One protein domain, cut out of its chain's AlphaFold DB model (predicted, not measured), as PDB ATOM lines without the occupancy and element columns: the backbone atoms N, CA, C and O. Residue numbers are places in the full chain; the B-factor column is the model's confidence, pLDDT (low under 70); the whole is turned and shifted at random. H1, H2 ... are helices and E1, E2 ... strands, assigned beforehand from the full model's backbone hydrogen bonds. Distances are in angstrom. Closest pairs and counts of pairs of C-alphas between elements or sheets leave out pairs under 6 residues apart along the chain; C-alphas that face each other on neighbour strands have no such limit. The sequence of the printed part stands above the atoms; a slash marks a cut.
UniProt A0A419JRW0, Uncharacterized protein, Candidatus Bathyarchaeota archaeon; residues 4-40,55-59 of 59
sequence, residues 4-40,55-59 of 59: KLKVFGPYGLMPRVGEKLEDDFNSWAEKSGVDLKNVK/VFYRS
ATOM      1  N   LYS A   4     293.441 246.320 398.279       76.56
ATOM      2  CA  LYS A   4     292.835 246.477 396.948       76.56
ATOM      3  C   LYS A   4     292.972 245.211 396.117       76.56
ATOM      4  O   LYS A   4     293.972 244.500 396.245       76.56
ATOM      5  N   LEU A   5     291.981 244.954 395.266       80.06
ATOM      6  CA  LEU A   5     292.002 243.874 394.281       80.06
ATOM      7  C   LEU A   5     292.291 244.438 392.894       80.06
ATOM      8  O   LEU A   5     291.762 245.482 392.516       80.06
ATOM      9  N   LYS A   6     293.115 243.713 392.137       78.31
ATOM     10  CA  LYS A   6     293.255 243.898 390.695       78.31
ATOM     11  C   LYS A   6     293.134 242.560 389.977       78.31
ATOM     12  O   LYS A   6     293.747 241.578 390.410       78.31
ATOM     13  N   VAL A   7     292.334 242.521 388.917       73.50
ATOM     14  CA  VAL A   7     291.984 241.298 388.187       73.50
ATOM     15  C   VAL A   7     292.674 241.298 386.827       73.50
ATOM     16  O   VAL A   7     292.465 242.186 386.006       73.50
ATOM     17  N   PHE A   8     293.473 240.265 386.560       70.38
ATOM     18  CA  PHE A   8     294.084 240.030 385.251       70.38
ATOM     19  C   PHE A   8     293.632 238.673 384.702       70.38
ATOM     20  O   PHE A   8     293.622 237.677 385.427       70.38
ATOM     21  N   GLY A   9     293.295 238.596 383.415       63.53
ATOM     22  CA  GLY A   9     292.950 237.330 382.768       63.53
ATOM     23  C   GLY A   9     293.033 237.394 381.240       63.53
ATOM     24  O   GLY A   9     293.272 238.471 380.689       63.53
ATOM     25  N   PRO A  10     292.893 236.246 380.550       60.78
ATOM     26  CA  PRO A  10     293.015 236.176 379.096       60.78
ATOM     27  C   PRO A  10     291.903 236.973 378.399       60.78
ATOM     28  O   PRO A  10     290.813 237.145 378.949       60.78
ATOM     29  N   TYR A  11     292.191 237.449 377.179       45.34
ATOM     30  CA  TYR A  11     291.239 238.125 376.286       45.34
ATOM     31  C   TYR A  11     289.909 237.350 376.249       45.34
ATOM     32  O   TYR A  11     289.832 236.289 375.636       45.34
ATOM     33  N   GLY A  12     288.877 237.845 376.943       47.47
ATOM     34  CA  GLY A  12     287.597 237.138 377.083       47.47
ATOM     35  C   GLY A  12     286.884 237.324 378.425       47.47
ATOM     36  O   GLY A  12     285.666 237.160 378.480       47.47
ATOM     37  N   LEU A  13     287.581 237.751 379.486       56.06
ATOM     38  CA  LEU A  13     286.900 238.400 380.612       56.06
ATOM     39  C   LEU A  13     286.240 239.658 380.049       56.06
ATOM     40  O   LEU A  13     286.931 240.614 379.697       56.06
ATOM     41  N   MET A  14     284.914 239.629 379.875       58.03
ATOM     42  CA  MET A  14     284.173 240.810 379.442       58.03
ATOM     43  C   MET A  14     284.627 241.988 380.316       58.03
ATOM     44  O   MET A  14     284.611 241.827 381.537       58.03
ATOM     45  N   PRO A  15     285.018 243.142 379.740       60.38
ATOM     46  CA  PRO A  15     285.621 244.254 380.488       60.38
ATOM     47  C   PRO A  15     284.857 244.607 381.776       60.38
ATOM     48  O   PRO A  15     285.442 244.824 382.829       60.38
ATOM     49  N   ARG A  16     283.525 244.500 381.711       66.75
ATOM     50  CA  ARG A  16     282.597 244.763 382.815       66.75
ATOM     51  C   ARG A  16     282.719 243.816 384.011       66.75
ATOM     52  O   ARG A  16     282.321 244.195 385.103       66.75
ATOM     53  N   VAL A  17     283.187 242.581 383.828       71.75
ATOM     54  CA  VAL A  17     283.286 241.591 384.916       71.75
ATOM     55  C   VAL A  17     284.512 241.867 385.781       71.75
ATOM     56  O   VAL A  17     284.403 241.812 387.000       71.75
ATOM     57  N   GLY A  18     285.649 242.205 385.163       74.06
ATOM     58  CA  GLY A  18     286.863 242.591 385.886       74.06
ATOM     59  C   GLY A  18     286.648 243.866 386.697       74.06
ATOM     60  O   GLY A  18     286.833 243.846 387.908       74.06
ATOM     61  N   GLU A  19     286.154 244.927 386.051       79.31
ATOM     62  CA  GLU A  19     285.859 246.210 386.709       79.31
ATOM     63  C   GLU A  19     284.852 246.054 387.854       79.31
ATOM     64  O   GLU A  19     285.094 246.524 388.960       79.31
ATOM     65  N   LYS A  20     283.759 245.309 387.635       81.75
ATOM     66  CA  LYS A  20     282.760 245.076 388.682       81.75
ATOM     67  C   LYS A  20     283.338 244.326 389.885       81.75
ATOM     68  O   LYS A  20     283.024 244.666 391.019       81.75
ATOM     69  N   LEU A  21     284.173 243.312 389.650       80.31
ATOM     70  CA  LEU A  21     284.831 242.569 390.729       80.31
ATOM     71  C   LEU A  21     285.817 243.446 391.507       80.31
ATOM     72  O   LEU A  21     285.903 243.318 392.728       80.31
ATOM     73  N   GLU A  22     286.548 244.327 390.821       83.31
ATOM     74  CA  GLU A  22     287.435 245.298 391.466       83.31
ATOM     75  C   GLU A  22     286.644 246.288 392.331       83.31
ATOM     76  O   GLU A  22     286.983 246.471 393.502       83.31
ATOM     77  N   ASP A  23     285.563 246.867 391.805       85.81
ATOM     78  CA  ASP A  23     284.728 247.837 392.522       85.81
ATOM     79  C   ASP A  23     284.017 247.220 393.734       85.81
ATOM     80  O   ASP A  23     284.057 247.791 394.833       85.81
ATOM     81  N   ASP A  24     283.410 246.040 393.563       85.06
ATOM     82  CA  ASP A  24     282.722 245.320 394.637       85.06
ATOM     83  C   ASP A  24     283.710 244.972 395.764       85.06
ATOM     84  O   ASP A  24     283.426 245.194 396.949       85.06
ATOM     85  N   PHE A  25     284.903 244.480 395.410       84.25
ATOM     86  CA  PHE A  25     285.919 244.117 396.394       84.25
ATOM     87  C   PHE A  25     286.498 245.335 397.111       84.25
ATOM     88  O   PHE A  25     286.601 245.321 398.338       84.25
ATOM     89  N   ASN A  26     286.869 246.388 396.380       83.69
ATOM     90  CA  ASN A  26     287.469 247.585 396.971       83.69
ATOM     91  C   ASN A  26     286.472 248.283 397.912       83.69
ATOM     92  O   ASN A  26     286.830 248.630 399.039       83.69
ATOM     93  N   SER A  27     285.199 248.374 397.510       85.69
ATOM     94  CA  SER A  27     284.123 248.925 398.346       85.69
ATOM     95  C   SER A  27     283.895 248.112 399.624       85.69
ATOM     96  O   SER A  27     283.615 248.671 400.690       85.69
ATOM     97  N   TRP A  28     283.993 246.781 399.542       85.50
ATOM     98  CA  TRP A  28     283.913 245.911 400.714       85.50
ATOM     99  C   TRP A  28     285.149 246.045 401.613       85.50
ATOM    100  O   TRP A  28     285.008 246.147 402.836       85.50
ATOM    101  N   ALA A  29     286.349 246.078 401.034       82.00
ATOM    102  CA  ALA A  29     287.618 246.134 401.756       82.00
ATOM    103  C   ALA A  29     287.784 247.440 402.550       82.00
ATOM    104  O   ALA A  29     288.252 247.412 403.692       82.00
ATOM    105  N   GLU A  30     287.336 248.570 401.993       81.38
ATOM    106  CA  GLU A  30     287.322 249.862 402.694       81.38
ATOM    107  C   GLU A  30     286.447 249.839 403.955       81.38
ATOM    108  O   GLU A  30     286.819 250.413 404.977       81.38
ATOM    109  N   LYS A  31     285.312 249.131 403.916       81.44
ATOM    110  CA  LYS A  31     284.373 249.033 405.049       81.44
ATOM    111  C   LYS A  31     284.791 248.009 406.099       81.44
ATOM    112  O   LYS A  31     284.427 248.146 407.263       81.44
ATOM    113  N   SER A  32     285.503 246.962 405.694       75.62
ATOM    114  CA  SER A  32     285.795 245.806 406.551       75.62
ATOM    115  C   SER A  32     287.136 245.897 407.284       75.62
ATOM    116  O   SER A  32     287.353 245.144 408.232       75.62
ATOM    117  N   GLY A  33     288.030 246.815 406.894       72.31
ATOM    118  CA  GLY A  33     289.309 247.031 407.586       72.31
ATOM    119  C   GLY A  33     290.253 245.822 407.530       72.31
ATOM    120  O   GLY A  33     291.149 245.691 408.366       72.31
ATOM    121  N   VAL A  34     290.038 244.919 406.567       72.56
ATOM    122  CA  VAL A  34     290.815 243.687 406.410       72.56
ATOM    123  C   VAL A  34     292.253 244.018 406.027       72.56
ATOM    124  O   VAL A  34     292.521 244.776 405.098       72.56
ATOM    125  N   ASP A  35     293.189 243.411 406.751       70.50
ATOM    126  CA  ASP A  35     294.616 243.549 406.501       70.50
ATOM    127  C   ASP A  35     295.138 242.379 405.646       70.50
ATOM    128  O   ASP A  35     294.753 241.229 405.862       70.50
ATOM    129  N   LEU A  36     296.059 242.656 404.716       71.06
ATOM    130  CA  LEU A  36     296.668 241.689 403.790       71.06
ATOM    131  C   LEU A  36     297.239 240.463 404.517       71.06
ATOM    132  O   LEU A  36     297.128 239.347 404.025       71.06
ATOM    133  N   LYS A  37     297.791 240.655 405.721       76.38
ATOM    134  CA  LYS A  37     298.329 239.571 406.565       76.38
ATOM    135  C   LYS A  37     297.291 238.506 406.953       76.38
ATOM    136  O   LYS A  37     297.669 237.397 407.317       76.38
ATOM    137  N   ASN A  38     296.004 238.843 406.890       72.00
ATOM    138  CA  ASN A  38     294.899 237.947 407.222       72.00
ATOM    139  C   ASN A  38     294.313 237.256 405.977       72.00
ATOM    140  O   ASN A  38     293.432 236.407 406.111       72.00
ATOM    141  N   VAL A  39     294.780 237.606 404.774       71.94
ATOM    142  CA  VAL A  39     294.301 237.036 403.512       71.94
ATOM    143  C   VAL A  39     295.110 235.783 403.197       71.94
ATOM    144  O   VAL A  39     296.321 235.845 402.996       71.94
ATOM    145  N   LYS A  40     294.442 234.627 403.143       67.81
ATOM    146  CA  LYS A  40     295.069 233.379 402.697       67.81
ATOM    147  C   LYS A  40     294.910 233.239 401.182       67.81
ATOM    148  O   LYS A  40     293.784 233.360 400.701       67.81
ATOM    149  N   VAL A  55     295.499 239.894 392.181       67.00
ATOM    150  CA  VAL A  55     296.592 240.523 392.928       67.00
ATOM    151  C   VAL A  55     295.999 241.356 394.055       67.00
ATOM    152  O   VAL A  55     295.319 242.353 393.807       67.00
ATOM    153  N   PHE A  56     296.282 240.951 395.293       70.81
ATOM    154  CA  PHE A  56     295.986 241.736 396.486       70.81
ATOM    155  C   PHE A  56     297.214 242.552 396.864       70.81
ATOM    156  O   PHE A  56     298.298 241.997 397.051       70.81
ATOM    157  N   TYR A  57     297.056 243.866 396.993       66.19
ATOM    158  CA  TYR A  57     298.162 244.753 397.347       66.19
ATOM    159  C   TYR A  57     297.726 245.826 398.344       66.19
ATOM    160  O   TYR A  57     296.541 246.141 398.481       66.19
ATOM    161  N   ARG A  58     298.710 246.370 399.069       67.69
ATOM    162  CA  ARG A  58     298.552 247.607 399.841       67.69
ATOM    163  C   ARG A  58     298.968 248.770 398.944       67.69
ATOM    164  O   ARG A  58     300.027 248.700 398.323       67.69
ATOM    165  N   SER A  59     298.131 249.799 398.883       56.25
ATOM    166  CA  SER A  59     298.421 251.080 398.230       56.25
ATOM    167  C   SER A  59     298.794 252.141 399.249       56.25
ATOM    168  O   SER A  59     298.326 252.038 400.408       56.25
TER     169      SER A  59
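This is residues 4 to 40 and 55 to 59 of the 59 residues of an uncharacterized protein of Candidatus Bathyarchaeota archaeon (UniProt A0A419JRW0). One long helix, H1, runs beside a small two-stranded ribbon, with strand E1 between the helix and strand E2. The loop after E1 folds back into H1, and residues 10 to 16, of which 15 and 16 belong to H1, stick out at one end. The printed part has 42 residues, with two named strands and one named helix in the order E1, H1, E2; the sheet order is E1 - E2, antiparallel, and the class is mixed, helices and strands. The whole is elongated, spanning 31 by 18 by 17 A, and only just loose, close to compact, with a radius of gyration of the C-alphas of 11.4 A.

Look first at the sheet, where E1, residues 4 to 8, and E2, residues 55 to 58, are antiparallel neighbours at 152 degrees. C-alphas 5 and 56 face each other at 5.0 A. N 55 and O 6 are within hydrogen-bond range at 3.0 A, and so are N 4 and O 57 at 3.1 A. From E1 go to H1, residues 15 to 32: the closest C-alphas of the two are those of Lys 4 and Asn 26, 5.5 A apart. Along H1, 13 of 14 O i to N i+4 pairs are within hydrogen-bond range.

Find C-alpha 4 at (292.835, 246.477, 396.948), where E1 begins; it runs 13.4 A to C-alpha 8. H1 runs 26.1 A from C-alpha 15 at (285.621, 244.254, 380.488) to C-alpha 32. E2 runs 10.1 A to C-alpha 58 at (298.552, 247.607, 399.841).

The two C-alphas farthest apart are those of Tyr 11 and Gly 33, 32.6 A. E1 to H1 is a short link of 6 residues. H1 to E2 is the link across the cut: residues 41 to 54 are not printed, and C-alphas 40 and 55 are 12.2 A apart. In the B-factor column of this model, the printed part has a mean pLDDT of 72.4; residues 9 to 16, 40, 55 and 57 to 59 are under 70.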